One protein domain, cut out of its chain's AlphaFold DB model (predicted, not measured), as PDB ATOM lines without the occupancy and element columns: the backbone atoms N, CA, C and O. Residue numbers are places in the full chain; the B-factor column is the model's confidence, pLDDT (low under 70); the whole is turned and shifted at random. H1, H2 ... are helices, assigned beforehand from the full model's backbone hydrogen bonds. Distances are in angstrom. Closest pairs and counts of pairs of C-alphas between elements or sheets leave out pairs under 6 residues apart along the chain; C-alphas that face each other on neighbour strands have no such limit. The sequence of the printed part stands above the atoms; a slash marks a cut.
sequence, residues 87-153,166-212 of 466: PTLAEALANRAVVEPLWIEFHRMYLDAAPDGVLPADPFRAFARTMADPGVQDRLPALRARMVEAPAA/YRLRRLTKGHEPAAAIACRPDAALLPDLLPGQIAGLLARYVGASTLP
ATOM      1  N   PRO A  87     144.048 267.731 227.283       89.94
ATOM      2  CA  PRO A  87     144.257 266.737 226.225       89.94
ATOM      3  C   PRO A  87     145.723 266.639 225.788       89.94
ATOM      4  O   PRO A  87     146.279 265.545 225.774       89.94
ATOM      5  N   THR A  88     146.377 267.780 225.546       90.62
ATOM      6  CA  THR A  88     147.797 267.862 225.170       90.62
ATOM      7  C   THR A  88     148.699 267.235 226.228       90.62
ATOM      8  O   THR A  88     149.623 266.488 225.913       90.62
ATOM      9  N   LEU A  89     148.434 267.509 227.513       93.19
ATOM     10  CA  LEU A  89     149.197 266.903 228.601       93.19
ATOM     11  C   LEU A  89     148.963 265.390 228.690       93.19
ATOM     12  O   LEU A  89     149.918 264.646 228.900       93.19
ATOM     13  N   ALA A  90     147.718 264.934 228.543       92.31
ATOM     14  CA  ALA A  90     147.387 263.512 228.571       92.31
ATOM     15  C   ALA A  90     148.088 262.752 227.436       92.31
ATOM     16  O   ALA A  90     148.668 261.691 227.662       92.31
ATOM     17  N   GLU A  91     148.093 263.322 226.233       89.88
ATOM     18  CA  GLU A  91     148.825 262.779 225.096       89.88
ATOM     19  C   GLU A  91     150.334 262.740 225.361       89.88
ATOM     20  O   GLU A  91     150.950 261.686 225.224       89.88
ATOM     21  N   ALA A  92     150.926 263.843 225.831       90.94
ATOM     22  CA  ALA A  92     152.351 263.900 226.146       90.94
ATOM     23  C   ALA A  92     152.760 262.875 227.222       90.94
ATOM     24  O   ALA A  92     153.823 262.263 227.113       90.94
ATOM     25  N   LEU A  93     151.925 262.655 228.244       92.31
ATOM     26  CA  LEU A  93     152.158 261.632 229.270       92.31
ATOM     27  C   LEU A  93     152.087 260.215 228.693       92.31
ATOM     28  O   LEU A  93     152.947 259.391 229.007       92.31
ATOM     29  N   ALA A  94     151.097 259.937 227.843       91.44
ATOM     30  CA  ALA A  94     150.974 258.645 227.177       91.44
ATOM     31  C   ALA A  94     152.161 258.382 226.235       91.44
ATOM     32  O   ALA A  94     152.751 257.305 226.279       91.44
ATOM     33  N   ASN A  95     152.562 259.382 225.445       90.62
ATOM     34  CA  ASN A  95     153.697 259.283 224.530       90.62
ATOM     35  C   ASN A  95     155.002 259.084 225.304       90.62
ATOM     36  O   ASN A  95     155.785 258.211 224.949       90.62
ATOM     37  N   ARG A  96     155.221 259.819 226.405       91.12
ATOM     38  CA  ARG A  96     156.403 259.632 227.257       91.12
ATOM     39  C   ARG A  96     156.509 258.200 227.783       91.12
ATOM     40  O   ARG A  96     157.590 257.626 227.724       91.12
ATOM     41  N   ALA A  97     155.409 257.632 228.277       90.06
ATOM     42  CA  ALA A  97     155.398 256.277 228.831       90.06
ATOM     43  C   ALA A  97     155.782 255.199 227.805       90.06
ATOM     44  O   ALA A  97     156.283 254.145 228.180       90.06
ATOM     45  N   VAL A  98     155.568 255.475 226.517       91.50
ATOM     46  CA  VAL A  98     155.985 254.608 225.410       91.50
ATOM     47  C   VAL A  98     157.415 254.914 224.963       91.50
ATOM     48  O   VAL A  98     158.206 254.000 224.761       91.50
ATOM     49  N   VAL A  99     157.768 256.192 224.823       91.25
ATOM     50  CA  VAL A  99     159.072 256.633 224.308       91.25
ATOM     51  C   VAL A  99     160.213 256.306 225.269       91.25
ATOM     52  O   VAL A  99     161.283 255.921 224.814       91.25
ATOM     53  N   GLU A 100     160.008 256.429 226.580       90.94
ATOM     54  CA  GLU A 100     161.046 256.188 227.593       90.94
ATOM     55  C   GLU A 100     161.640 254.762 227.538       90.94
ATOM     56  O   GLU A 100     162.858 254.648 227.378       90.94
ATOM     57  N   PRO A 101     160.848 253.669 227.576       90.00
ATOM     58  CA  PRO A 101     161.398 252.318 227.433       90.00
ATOM     59  C   PRO A 101     162.000 252.062 226.045       90.00
ATOM     60  O   PRO A 101     163.011 251.372 225.942       90.00
ATOM     61  N   LEU A 102     161.433 252.640 224.980       92.62
ATOM     62  CA  LEU A 102     161.981 252.496 223.627       92.62
ATOM     63  C   LEU A 102     163.327 253.205 223.467       92.62
ATOM     64  O   LEU A 102     164.201 252.698 222.773       92.62
ATOM     65  N   TRP A 103     163.520 254.349 224.124       93.31
ATOM     66  CA  TRP A 103     164.802 255.045 224.151       93.31
ATOM     67  C   TRP A 103     165.869 254.238 224.895       93.31
ATOM     68  O   TRP A 103     167.003 254.159 224.431       93.31
ATOM     69  N   ILE A 104     165.512 253.599 226.016       91.62
ATOM     70  CA  ILE A 104     166.417 252.695 226.745       91.62
ATOM     71  C   ILE A 104     166.817 251.513 225.858       91.62
ATOM     72  O   ILE A 104     167.999 251.183 225.771       91.62
ATOM     73  N   GLU A 105     165.853 250.905 225.166       91.25
ATOM     74  CA  GLU A 105     166.130 249.798 224.251       91.25
ATOM     75  C   GLU A 105     167.017 250.239 223.086       91.25
ATOM     76  O   GLU A 105     167.996 249.569 222.762       91.25
ATOM     77  N   PHE A 106     166.726 251.401 222.500       93.50
ATOM     78  CA  PHE A 106     167.552 251.998 221.461       93.50
ATOM     79  C   PHE A 106     168.983 252.229 221.955       93.50
ATOM     80  O   PHE A 106     169.937 251.874 221.269       93.50
ATOM     81  N   HIS A 107     169.147 252.767 223.164       93.06
ATOM     82  CA  HIS A 107     170.457 252.980 223.762       93.06
ATOM     83  C   HIS A 107     171.217 251.660 223.908       93.06
ATOM     84  O   HIS A 107     172.341 251.553 223.430       93.06
ATOM     85  N   ARG A 108     170.579 250.633 224.478       90.81
ATOM     86  CA  ARG A 108     171.177 249.308 224.667       90.81
ATOM     87  C   ARG A 108     171.578 248.655 223.344       90.81
ATOM     88  O   ARG A 108     172.659 248.088 223.235       90.81
ATOM     89  N   MET A 109     170.693 248.712 222.353       89.69
ATOM     90  CA  MET A 109     170.860 248.003 221.085       89.69
ATOM     91  C   MET A 109     171.830 248.710 220.137       89.69
ATOM     92  O   MET A 109     172.599 248.048 219.446       89.69
ATOM     93  N   TYR A 110     171.786 250.039 220.092       91.00
ATOM     94  CA  TYR A 110     172.509 250.827 219.099       91.00
ATOM     95  C   TYR A 110     173.701 251.568 219.704       91.00
ATOM     96  O   TYR A 110     174.794 251.491 219.154       91.00
ATOM     97  N   LEU A 111     173.531 252.258 220.834       91.88
ATOM     98  CA  LEU A 111     174.571 253.150 221.368       91.88
ATOM     99  C   LEU A 111     175.575 252.436 222.284       91.88
ATOM    100  O   LEU A 111     176.769 252.698 222.207       91.88
ATOM    101  N   ASP A 112     175.117 251.520 223.138       89.94
ATOM    102  CA  ASP A 112     175.984 250.726 224.019       89.94
ATOM    103  C   ASP A 112     176.748 249.645 223.247       89.94
ATOM    104  O   ASP A 112     177.870 249.305 223.609       89.94
ATOM    105  N   ALA A 113     176.160 249.139 222.161       87.56
ATOM    106  CA  ALA A 113     176.781 248.185 221.243       87.56
ATOM    107  C   ALA A 113     177.445 248.872 220.033       87.56
ATOM    108  O   ALA A 113     177.585 248.271 218.967       87.56
ATOM    109  N   ALA A 114     177.805 250.152 220.166       90.19
ATOM    110  CA  ALA A 114     178.423 250.920 219.100       90.19
ATOM    111  C   ALA A 114     179.826 250.373 218.758       90.19
ATOM    112  O   ALA A 114     180.676 250.275 219.650       90.19
ATOM    113  N   PRO A 115     180.107 250.048 217.484       88.50
ATOM    114  CA  PRO A 115     181.411 249.526 217.088       88.50
ATOM    115  C   PRO A 115     182.503 250.574 217.303       88.50
ATOM    116  O   PRO A 115     182.368 251.719 216.866       88.50
ATOM    117  N   ASP A 116     183.581 250.173 217.980       89.06
ATOM    118  CA  ASP A 116     184.753 251.008 218.282       89.06
ATOM    119  C   ASP A 116     184.411 252.325 219.009       89.06
ATOM    120  O   ASP A 116     185.109 253.331 218.873       89.06
ATOM    121  N   GLY A 117     183.291 252.348 219.743       89.19
ATOM    122  CA  GLY A 117     182.799 253.546 220.428       89.19
ATOM    123  C   GLY A 117     182.350 254.675 219.491       89.19
ATOM    124  O   GLY A 117     182.214 255.815 219.936       89.19
ATOM    125  N   VAL A 118     182.132 254.393 218.200       92.81
ATOM    126  CA  VAL A 118     181.696 255.388 217.210       92.81
ATOM    127  C   VAL A 118     180.183 255.530 217.237       92.81
ATOM    128  O   VAL A 118     179.460 254.551 217.075       92.81
ATOM    129  N   LEU A 119     179.686 256.754 217.385       93.75
ATOM    130  CA  LEU A 119     178.261 257.044 217.550       93.75
ATOM    131  C   LEU A 119     177.623 257.644 216.297       93.75
ATOM    132  O   LEU A 119     178.322 258.205 215.448       93.75
ATOM    133  N   PRO A 120     176.286 257.588 216.170       93.62
ATOM    134  CA  PRO A 120     175.615 258.390 215.166       93.62
ATOM    135  C   PRO A 120     175.797 259.873 215.509       93.62
ATOM    136  O   PRO A 120     175.715 260.269 216.671       93.62
ATOM    137  N   ALA A 121     176.006 260.701 214.487       91.06
ATOM    138  CA  ALA A 121     176.185 262.139 214.643       91.06
ATOM    139  C   ALA A 121     175.000 262.784 215.362       91.06
ATOM    140  O   ALA A 121     175.206 263.666 216.175       91.06
ATOM    141  N   ASP A 122     173.778 262.308 215.126       90.06
ATOM    142  CA  ASP A 122     172.583 262.763 215.838       90.06
ATOM    143  C   ASP A 122     171.796 261.553 216.377       90.06
ATOM    144  O   ASP A 122     170.965 260.984 215.656       90.06
ATOM    145  N   PRO A 123     172.053 261.129 217.631       90.31
ATOM    146  CA  PRO A 123     171.372 259.991 218.248       90.31
ATOM    147  C   PRO A 123     169.854 260.181 218.400       90.31
ATOM    148  O   PRO A 123     169.108 259.202 218.358       90.31
ATOM    149  N   PHE A 124     169.362 261.415 218.546       88.62
ATOM    150  CA  PHE A 124     167.922 261.664 218.686       88.62
ATOM    151  C   PHE A 124     167.206 261.540 217.345       88.62
ATOM    152  O   PHE A 124     166.131 260.945 217.269       88.62
ATOM    153  N   ARG A 125     167.804 262.053 216.265       87.50
ATOM    154  CA  ARG A 125     167.262 261.874 214.913       87.50
ATOM    155  C   ARG A 125     167.384 260.433 214.438       87.50
ATOM    156  O   ARG A 125     166.484 259.955 213.754       87.50
ATOM    157  N   ALA A 126     168.449 259.739 214.827       90.75
ATOM    158  CA  ALA A 126     168.590 258.297 214.668       90.75
ATOM    159  C   ALA A 126     167.426 257.538 215.326       90.75
ATOM    160  O   ALA A 126     166.709 256.808 214.648       90.75
ATOM    161  N   PHE A 127     167.154 257.800 216.605       92.00
ATOM    162  CA  PHE A 127     166.010 257.211 217.302       92.00
ATOM    163  C   PHE A 127     164.673 257.557 216.644       92.00
ATOM    164  O   PHE A 127     163.828 256.686 216.466       92.00
ATOM    165  N   ALA A 128     164.483 258.805 216.216       89.25
ATOM    166  CA  ALA A 128     163.277 259.213 215.504       89.25
ATOM    167  C   ALA A 128     163.075 258.445 214.188       89.25
ATOM    168  O   ALA A 128     161.942 258.112 213.846       89.25
ATOM    169  N   ARG A 129     164.162 258.136 213.464       88.62
ATOM    170  CA  ARG A 129     164.128 257.286 212.263       88.62
ATOM    171  C   ARG A 129     163.751 255.852 212.609       88.62
ATOM    172  O   ARG A 129     162.879 255.305 211.948       88.62
ATOM    173  N   THR A 130     164.328 255.284 213.668       90.00
ATOM    174  CA  THR A 130     163.940 253.955 214.166       90.00
ATOM    175  C   THR A 130     162.462 253.911 214.547       90.00
ATOM    176  O   THR A 130     161.761 252.968 214.204       90.00
ATOM    177  N   MET A 131     161.957 254.959 215.198       89.75
ATOM    178  CA  MET A 131     160.545 255.067 215.554       89.75
ATOM    179  C   MET A 131     159.637 255.222 214.335       89.75
ATOM    180  O   MET A 131     158.485 254.817 214.410       89.75
ATOM    181  N   ALA A 132     160.118 255.802 213.234       89.12
ATOM    182  CA  ALA A 132     159.369 255.956 211.989       89.12
ATOM    183  C   ALA A 132     159.326 254.676 211.133       89.12
ATOM    184  O   ALA A 132     158.613 254.654 210.128       89.12
ATOM    185  N   ASP A 133     160.061 253.623 211.510       87.12
ATOM    186  CA  ASP A 133     160.003 252.333 210.824       87.12
ATOM    187  C   ASP A 133     158.573 251.754 210.889       87.12
ATOM    188  O   ASP A 133     157.986 251.715 211.978       87.12
ATOM    189  N   PRO A 134     157.992 251.288 209.764       88.62
ATOM    190  CA  PRO A 134     156.630 250.752 209.741       88.62
ATOM    191  C   PRO A 134     156.409 249.613 210.741       88.62
ATOM    192  O   PRO A 134     155.389 249.587 211.422       88.62
ATOM    193  N   GLY A 135     157.390 248.719 210.905       86.88
ATOM    194  CA  GLY A 135     157.283 247.598 211.836       86.88
ATOM    195  C   GLY A 135     157.227 248.044 213.298       86.88
ATOM    196  O   GLY A 135     156.599 247.376 214.122       86.88
ATOM    197  N   VAL A 136     157.843 249.184 213.626       87.38
ATOM    198  CA  VAL A 136     157.731 249.814 214.948       87.38
ATOM    199  C   VAL A 136     156.401 250.553 215.073       87.38
ATOM    200  O   VAL A 136     155.688 250.324 216.052       87.38
ATOM    201  N   GLN A 137     156.034 251.379 214.087       88.62
ATOM    202  CA  GLN A 137     154.781 252.147 214.064       88.62
ATOM    203  C   GLN A 137     153.546 251.259 214.249       88.62
ATOM    204  O   GLN A 137     152.694 251.576 215.080       88.62
ATOM    205  N   ASP A 138     153.498 250.105 213.581       88.19
ATOM    206  CA  ASP A 138     152.399 249.137 213.691       88.19
ATOM    207  C   ASP A 138     152.243 248.581 215.121       88.19
ATOM    208  O   ASP A 138     151.145 248.223 215.555       88.19
ATOM    209  N   ARG A 139     153.335 248.536 215.897       89.19
ATOM    210  CA  ARG A 139     153.358 248.028 217.280       89.19
ATOM    211  C   ARG A 139     153.092 249.109 218.328       89.19
ATOM    212  O   ARG A 139     152.717 248.773 219.457       89.19
ATOM    213  N   LEU A 140     153.259 250.392 217.994       89.88
ATOM    214  CA  LEU A 140     153.122 251.497 218.950       89.88
ATOM    215  C   LEU A 140     151.739 251.587 219.613       89.88
ATOM    216  O   LEU A 140     151.710 251.795 220.829       89.88
ATOM    217  N   PRO A 141     150.598 251.398 218.918       89.75
ATOM    218  CA  PRO A 141     149.285 251.434 219.565       89.75
ATOM    219  C   PRO A 141     149.123 250.346 220.632       89.75
ATOM    220  O   PRO A 141     148.659 250.622 221.740       89.75
ATOM    221  N   ALA A 142     149.568 249.122 220.332       89.75
ATOM    222  CA  ALA A 142     149.513 248.007 221.272       89.75
ATOM    223  C   ALA A 142     150.430 248.247 222.479       89.75
ATOM    224  O   ALA A 142     150.038 248.005 223.622       89.75
ATOM    225  N   LEU A 143     151.637 248.769 222.242       89.81
ATOM    226  CA  LEU A 143     152.561 249.147 223.306       89.81
ATOM    227  C   LEU A 143     151.983 250.265 224.180       89.81
ATOM    228  O   LEU A 143     152.051 250.177 225.403       89.81
ATOM    229  N   ARG A 144     151.350 251.276 223.579       90.56
ATOM    230  CA  ARG A 144     150.670 252.359 224.298       90.56
ATOM    231  C   ARG A 144     149.562 251.831 225.197       90.56
ATOM    232  O   ARG A 144     149.546 252.174 226.375       90.56
ATOM    233  N   ALA A 145     148.679 250.982 224.673       90.25
ATOM    234  CA  ALA A 145     147.612 250.370 225.460       90.25
ATOM    235  C   ALA A 145     148.181 249.584 226.653       90.25
ATOM    236  O   ALA A 145     147.751 249.779 227.789       90.25
ATOM    237  N   ARG A 146     149.228 248.778 226.418       90.38
ATOM    238  CA  ARG A 146     149.931 248.047 227.483       90.38
ATOM    239  C   ARG A 146     150.533 248.982 228.527       90.38
ATOM    240  O   ARG A 146     150.366 248.716 229.704       90.38
ATOM    241  N   MET A 147     151.196 250.068 228.130       90.12
ATOM    242  CA  MET A 147     151.826 251.010 229.067       90.12
ATOM    243  C   MET A 147     150.808 251.815 229.883       90.12
ATOM    244  O   MET A 147     151.081 252.174 231.027       90.12
ATOM    245  N   VAL A 148     149.629 252.098 229.325       90.12
ATOM    246  CA  VAL A 148     148.540 252.767 230.054       90.12
ATOM    247  C   VAL A 148     147.969 251.860 231.141       90.12
ATOM    248  O   VAL A 148     147.793 252.320 232.274       90.12
ATOM    249  N   GLU A 149     147.722 250.594 230.801       88.44
ATOM    250  CA  GLU A 149     147.168 249.586 231.711       88.44
ATOM    251  C   GLU A 149     148.220 248.949 232.627       88.44
ATOM    252  O   GLU A 149     147.866 248.348 233.641       88.44
ATOM    253  N   ALA A 150     149.509 249.094 232.307       85.50
ATOM    254  CA  ALA A 150     150.590 248.532 233.097       85.50
ATOM    255  C   ALA A 150     150.518 249.061 234.535       85.50
ATOM    256  O   ALA A 150     150.465 250.284 234.734       85.50
ATOM    257  N   PRO A 151     150.567 248.167 235.545       82.56
ATOM    258  CA  PRO A 151     150.666 248.594 236.924       82.56
ATOM    259  C   PRO A 151     151.880 249.505 237.047       82.56
ATOM    260  O   PRO A 151     152.963 249.194 236.545       82.56
ATOM    261  N   ALA A 152     151.704 250.643 237.716       78.50
ATOM    262  CA  ALA A 152     152.829 251.520 237.995       78.50
ATOM    263  C   ALA A 152     153.950 250.695 238.641       78.50
ATOM    264  O   ALA A 152     153.668 249.917 239.558       78.50
ATOM    265  N   ALA A 153     155.176 250.855 238.121       69.81
ATOM    266  CA  ALA A 153     156.320 250.002 238.425       69.81
ATOM    267  C   ALA A 153     156.342 249.623 239.911       69.81
ATOM    268  O   ALA A 153     156.499 250.481 240.791       69.81
ATOM    269  N   TYR A 166     145.204 256.248 235.842       93.81
ATOM    270  CA  TYR A 166     144.522 257.156 236.769       93.81
ATOM    271  C   TYR A 166     144.773 258.632 236.424       93.81
ATOM    272  O   TYR A 166     143.828 259.422 236.395       93.81
ATOM    273  N   ARG A 167     146.023 259.004 236.119       94.88
ATOM    274  CA  ARG A 167     146.382 260.370 235.699       94.88
ATOM    275  C   ARG A 167     145.674 260.752 234.400       94.88
ATOM    276  O   ARG A 167     145.069 261.820 234.335       94.88
ATOM    277  N   LEU A 168     145.681 259.854 233.411       94.19
ATOM    278  CA  LEU A 168     145.032 260.063 232.117       94.19
ATOM    279  C   LEU A 168     143.519 260.241 232.269       94.19
ATOM    280  O   LEU A 168     143.000 261.259 231.821       94.19
ATOM    281  N   ARG A 169     142.829 259.350 232.997       92.69
ATOM    282  CA  ARG A 169     141.385 259.489 233.279       92.69
ATOM    283  C   ARG A 169     141.044 260.840 233.908       92.69
ATOM    284  O   ARG A 169     140.046 261.461 233.548       92.69
ATOM    285  N   ARG A 170     141.880 261.315 234.838       94.00
ATOM    286  CA  ARG A 170     141.660 262.597 235.518       94.00
ATOM    287  C   ARG A 170     141.878 263.803 234.600       94.00
ATOM    288  O   ARG A 170     141.227 264.826 234.792       94.00
ATOM    289  N   LEU A 171     142.802 263.705 233.644       93.88
ATOM    290  CA  LEU A 171     143.093 264.773 232.685       93.88
ATOM    291  C   LEU A 171     142.054 264.836 231.568       93.88
ATOM    292  O   LEU A 171     141.602 265.923 231.220       93.88
ATOM    293  N   THR A 172     141.638 263.691 231.035       89.75
ATOM    294  CA  THR A 172     140.758 263.673 229.866       89.75
ATOM    295  C   THR A 172     139.272 263.772 230.205       89.75
ATOM    296  O   THR A 172     138.454 263.957 229.303       89.75
ATOM    297  N   LYS A 173     138.896 263.657 231.491       84.56
ATOM    298  CA  LYS A 173     137.491 263.582 231.940       84.56
ATOM    299  C   LYS A 173     136.669 262.565 231.123       84.56
ATOM    300  O   LYS A 173     135.489 262.785 230.885       84.56
ATOM    301  N   GLY A 174     137.304 261.483 230.662       63.94
ATOM    302  CA  GLY A 174     136.667 260.450 229.839       63.94
ATOM    303  C   GLY A 174     136.832 260.591 228.321       63.94
ATOM    304  O   GLY A 174     136.344 259.726 227.608       63.94
ATOM    305  N   HIS A 175     137.531 261.609 227.808       68.00
ATOM    306  CA  HIS A 175     137.896 261.650 226.385       68.00
ATOM    307  C   HIS A 175     139.084 260.720 226.109       68.00
ATOM    308  O   HIS A 175     140.053 260.679 226.872       68.00
ATOM    309  N   GLU A 176     139.028 259.967 225.018       65.50
ATOM    310  CA  GLU A 176     140.144 259.126 224.597       65.50
ATOM    311  C   GLU A 176     141.196 259.993 223.875       65.50
ATOM    312  O   GLU A 176     140.833 260.846 223.059       65.50
ATOM    313  N   PRO A 177     142.497 259.865 224.191       63.31
ATOM    314  CA  PRO A 177     143.523 260.661 223.529       63.31
ATOM    315  C   PRO A 177     143.675 260.213 222.065       63.31
ATOM    316  O   PRO A 177     144.204 259.141 221.790       63.31
ATOM    317  N   ALA A 178     143.215 261.052 221.135       58.81
ATOM    318  CA  ALA A 178     143.002 260.694 219.729       58.81
ATOM    319  C   ALA A 178     144.261 260.695 218.836       58.81
ATOM    320  O   ALA A 178     144.211 260.206 217.710       58.81
ATOM    321  N   ALA A 179     145.376 261.268 219.284       62.50
ATOM    322  CA  ALA A 179     146.509 261.530 218.401       62.50
ATOM    323  C   ALA A 179     147.483 260.345 218.281       62.50
ATOM    324  O   ALA A 179     147.797 259.654 219.263       62.50
ATOM    325  N   ALA A 180     147.973 260.144 217.053       66.06
ATOM    326  CA  ALA A 180     149.067 259.237 216.732       66.06
ATOM    327  C   ALA A 180     150.342 259.651 217.482       66.06
ATOM    328  O   ALA A 180     150.593 260.837 217.689       66.06
ATOM    329  N   ILE A 181     151.159 258.674 217.881       64.75
ATOM    330  CA  ILE A 181     152.413 258.949 218.586       64.75
ATOM    331  C   ILE A 181     153.375 259.629 217.604       64.75
ATOM    332  O   ILE A 181     153.997 258.980 216.765       64.75
ATOM    333  N   ALA A 182     153.512 260.948 217.715       66.75
ATOM    334  CA  ALA A 182     154.514 261.697 216.977       66.75
ATOM    335  C   ALA A 182     155.850 261.647 217.734       66.75
ATOM    336  O   ALA A 182     156.039 262.332 218.736       66.75
ATOM    337  N   CYS A 183     156.802 260.852 217.239       64.31
ATOM    338  CA  CYS A 183     158.185 260.816 217.738       64.31
ATOM    339  C   CYS A 183     159.117 261.747 216.957       64.31
ATOM    340  O   CYS A 183     160.329 261.532 216.919       64.31
ATOM    341  N   ARG A 184     158.564 262.769 216.297       63.53
ATOM    342  CA  ARG A 184     159.383 263.750 215.597       63.53
ATOM    343  C   ARG A 184     160.097 264.599 216.655       63.53
ATOM    344  O   ARG A 184     159.404 265.209 217.468       63.53
ATOM    345  N   PRO A 185     161.442 264.649 216.671       60.81
ATOM    346  CA  PRO A 185     162.151 265.578 217.530       60.81
ATOM    347  C   PRO A 185     161.672 266.968 217.137       60.81
ATOM    348  O   PRO A 185     161.671 267.316 215.951       60.81
ATOM    349  N   ASP A 186     161.177 267.714 218.118       62.41
ATOM    350  CA  ASP A 186     160.706 269.068 217.890       62.41
ATOM    351  C   ASP A 186     161.937 269.932 217.614       62.41
ATOM    352  O   ASP A 186     162.589 270.438 218.526       62.41
ATOM    353  N   ALA A 187     162.322 269.997 216.337       58.09
ATOM    354  CA  ALA A 187     163.527 270.678 215.881       58.09
ATOM    355  C   ALA A 187     163.515 272.163 216.269       58.09
ATOM    356  O   ALA A 187     164.573 272.756 216.397       58.09
ATOM    357  N   ALA A 188     162.331 272.738 216.510       61.03
ATOM    358  CA  ALA A 188     162.185 274.105 216.989       61.03
ATOM    359  C   ALA A 188     162.558 274.280 218.476       61.03
ATOM    360  O   ALA A 188     162.800 275.404 218.911       61.03
ATOM    361  N   LEU A 189     162.576 273.199 219.269       61.78
ATOM    362  CA  LEU A 189     162.901 273.227 220.702       61.78
ATOM    363  C   LEU A 189     164.348 272.838 221.008       61.78
ATOM    364  O   LEU A 189     164.828 273.118 222.111       61.78
ATOM    365  N   LEU A 190     165.037 272.182 220.074       60.31
ATOM    366  CA  LEU A 190     166.472 271.973 220.191       60.31
ATOM    367  C   LEU A 190     167.170 273.260 219.727       60.31
ATOM    368  O   LEU A 190     166.821 273.772 218.666       60.31
ATOM    369  N   PRO A 191     168.130 273.810 220.495       66.19
ATOM    370  CA  PRO A 191     168.988 274.862 219.962       66.19
ATOM    371  C   PRO A 191     169.648 274.364 218.670       66.19
ATOM    372  O   PRO A 191     169.830 273.153 218.528       66.19
ATOM    373  N   ASP A 192     170.009 275.279 217.763       66.88
ATOM    374  CA  ASP A 192     170.752 274.987 216.526       66.88
ATOM    375  C   ASP A 192     172.145 274.426 216.862       66.88
ATOM    376  O   ASP A 192     173.175 275.093 216.766       66.88
ATOM    377  N   LEU A 193     172.173 273.189 217.343       67.50
ATOM    378  CA  LEU A 193     173.368 272.440 217.657       67.50
ATOM    379  C   LEU A 193     173.813 271.755 216.380       67.50
ATOM    380  O   LEU A 193     173.027 271.103 215.686       67.50
ATOM    381  N   LEU A 194     175.105 271.869 216.085       74.75
ATOM    382  CA  LEU A 194     175.701 271.062 215.032       74.75
ATOM    383  C   LEU A 194     175.520 269.581 215.407       74.75
ATOM    384  O   LEU A 194     175.663 269.259 216.587       74.75
ATOM    385  N   PRO A 195     175.266 268.669 214.449       68.06
ATOM    386  CA  PRO A 195     175.021 267.256 214.740       68.06
ATOM    387  C   PRO A 195     176.016 266.666 215.752       68.06
ATOM    388  O   PRO A 195     175.610 266.209 216.812       68.06
ATOM    389  N   GLY A 196     177.327 266.844 215.548       66.81
ATOM    390  CA  GLY A 196     178.347 266.337 216.480       66.81
ATOM    391  C   GLY A 196     178.274 266.879 217.921       66.81
ATOM    392  O   GLY A 196     178.741 266.218 218.844       66.81
ATOM    393  N   GLN A 197     177.659 268.043 218.154       75.62
ATOM    394  CA  GLN A 197     177.446 268.594 219.501       75.62
ATOM    395  C   GLN A 197     176.285 267.907 220.229       75.62
ATOM    396  O   GLN A 197     176.288 267.835 221.457       75.62
ATOM    397  N   ILE A 198     175.315 267.375 219.483       76.06
ATOM    398  CA  ILE A 198     174.143 266.682 220.025       76.06
ATOM    399  C   ILE A 198     174.563 265.361 220.672       76.06
ATOM    400  O   ILE A 198     174.126 265.062 221.783       76.06
ATOM    401  N   ALA A 199     175.456 264.602 220.029       73.69
ATOM    402  CA  ALA A 199     176.035 263.396 220.623       73.69
ATOM    403  C   ALA A 199     176.768 263.704 221.944       73.69
ATOM    404  O   ALA A 199     176.626 262.966 222.917       73.69
ATOM    405  N   GLY A 200     177.463 264.846 222.015       72.56
ATOM    406  CA  GLY A 200     178.152 265.310 223.223       72.56
ATOM    407  C   GLY A 200     177.234 265.663 224.403       72.56
ATOM    408  O   GLY A 200     177.713 265.718 225.535       72.56
ATOM    409  N   LEU A 201     175.925 265.861 224.187       77.31
ATOM    410  CA  LEU A 201     174.959 266.049 225.282       77.31
ATOM    411  C   LEU A 201     174.757 264.774 226.106       77.31
ATOM    412  O   LEU A 201     174.325 264.834 227.260       77.31
ATOM    413  N   LEU A 202     175.062 263.614 225.529       80.62
ATOM    414  CA  LEU A 202     175.045 262.354 226.244       80.62
ATOM    415  C   LEU A 202     176.358 262.240 227.020       80.62
ATOM    416  O   LEU A 202     177.377 261.825 226.478       80.62
ATOM    417  N   ALA A 203     176.328 262.601 228.308       74.94
ATOM    418  CA  ALA A 203     177.510 262.679 229.179       74.94
ATOM    419  C   ALA A 203     178.400 261.420 229.166       74.94
ATOM    420  O   ALA A 203     179.602 261.510 229.396       74.94
ATOM    421  N   ARG A 204     177.820 260.251 228.869       79.06
ATOM    422  CA  ARG A 204     178.533 258.972 228.740       79.06
ATOM    423  C   ARG A 204     179.485 258.909 227.536       79.06
ATOM    424  O   ARG A 204     180.359 258.054 227.507       79.06
ATOM    425  N   TYR A 205     179.323 259.800 226.565       78.06
ATOM    426  CA  TYR A 205     179.949 259.725 225.247       78.06
ATOM    427  C   TYR A 205     180.731 260.984 224.864       78.06
ATOM    428  O   TYR A 205     180.973 261.260 223.687       78.06
ATOM    429  N   VAL A 206     181.132 261.769 225.859       83.31
ATOM    430  CA  VAL A 206     181.968 262.948 225.635       83.31
ATOM    431  C   VAL A 206     183.282 262.514 224.975       83.31
ATOM    432  O   VAL A 206     184.022 261.709 225.531       83.31
ATOM    433  N   GLY A 207     183.560 263.047 223.782       84.25
ATOM    434  CA  GLY A 207     184.765 262.732 223.004       84.25
ATOM    435  C   GLY A 207     184.642 261.538 222.051       84.25
ATOM    436  O   GLY A 207     185.608 261.234 221.357       84.25
ATOM    437  N   ALA A 208     183.478 260.882 221.972       87.19
ATOM    438  CA  ALA A 208     183.248 259.821 220.995       87.19
ATOM    439  C   ALA A 208     183.320 260.363 219.557       87.19
ATOM    440  O   ALA A 208     182.808 261.444 219.250       87.19
ATOM    441  N   SER A 209     183.932 259.590 218.655       91.69
ATOM    442  CA  SER A 209     183.861 259.895 217.225       91.69
ATOM    443  C   SER A 209     182.431 259.692 216.721       91.69
ATOM    444  O   SER A 209     181.692 258.848 217.232       91.69
ATOM    445  N   THR A 210     182.022 260.489 215.735       93.19
ATOM    446  CA  THR A 210     180.658 260.439 215.202       93.19
ATOM    447  C   THR A 210     180.647 260.210 213.698       93.19
ATOM    448  O   THR A 210     181.549 260.653 212.989       93.19
ATOM    449  N   LEU A 211     179.616 259.519 213.212       93.38
ATOM    450  CA  LEU A 211     179.382 259.262 211.791       93.38
ATOM    451  C   LEU A 211     177.978 259.700 211.366       93.38
ATOM    452  O   LEU A 211     177.041 259.624 212.169       93.38
ATOM    453  N   PRO A 212     177.779 260.117 210.103       91.56
ATOM    454  CA  PRO A 212     176.443 260.237 209.533       91.56
ATOM    455  C   PRO A 212     175.642 258.949 209.752       91.56
ATOM    456  O   PRO A 212     176.190 257.852 209.710       91.56
TER     457      PRO A 212
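What this domain is: This is residues 87 to 153 and 166 to 212 of the 466 residues of the protein "Peptidase_M48 domain-containing protein" of Streptomyces avermitilis (UniProt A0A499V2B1). A long helix, H1, makes the spine, with H4 and H5 packed on its first half. H2 and H6 lie towards its other end. The printed part, 114 residues with six named helices, is all helix and only just loose, close to compact: radius of gyration of the C-alphas 16.2 A, spans 49 by 28 by 27 A.

How they stand to each other: H1, residues 87 to 111, touches H4, residues 140 to 149, with residues 94 to 98 alone, C-alphas 98 and 144 closest at 5.9 A. It touches H5, residues 166 to 172, with residues 87 to 94 alone, C-alphas 90 and 168 closest at 5.5 A. In H4 and H5 every O i to N i+4 pair is within hydrogen-bond range.

Where its parts are: H1 runs 33.6 A from C-alpha 87 at (144.257, 266.737, 226.225). H2 is residues 123 to 131, H3 134 to 137; H6, residues 195 to 200, ends at (178.152, 265.310, 223.223).

The domain as a whole: Residues 154 to 165 are cut out, 13.9 A between C-alphas 153 and 166. Links H1 to H2 and H5 to H6 are long; pLDDT is under 70 in 23 residues.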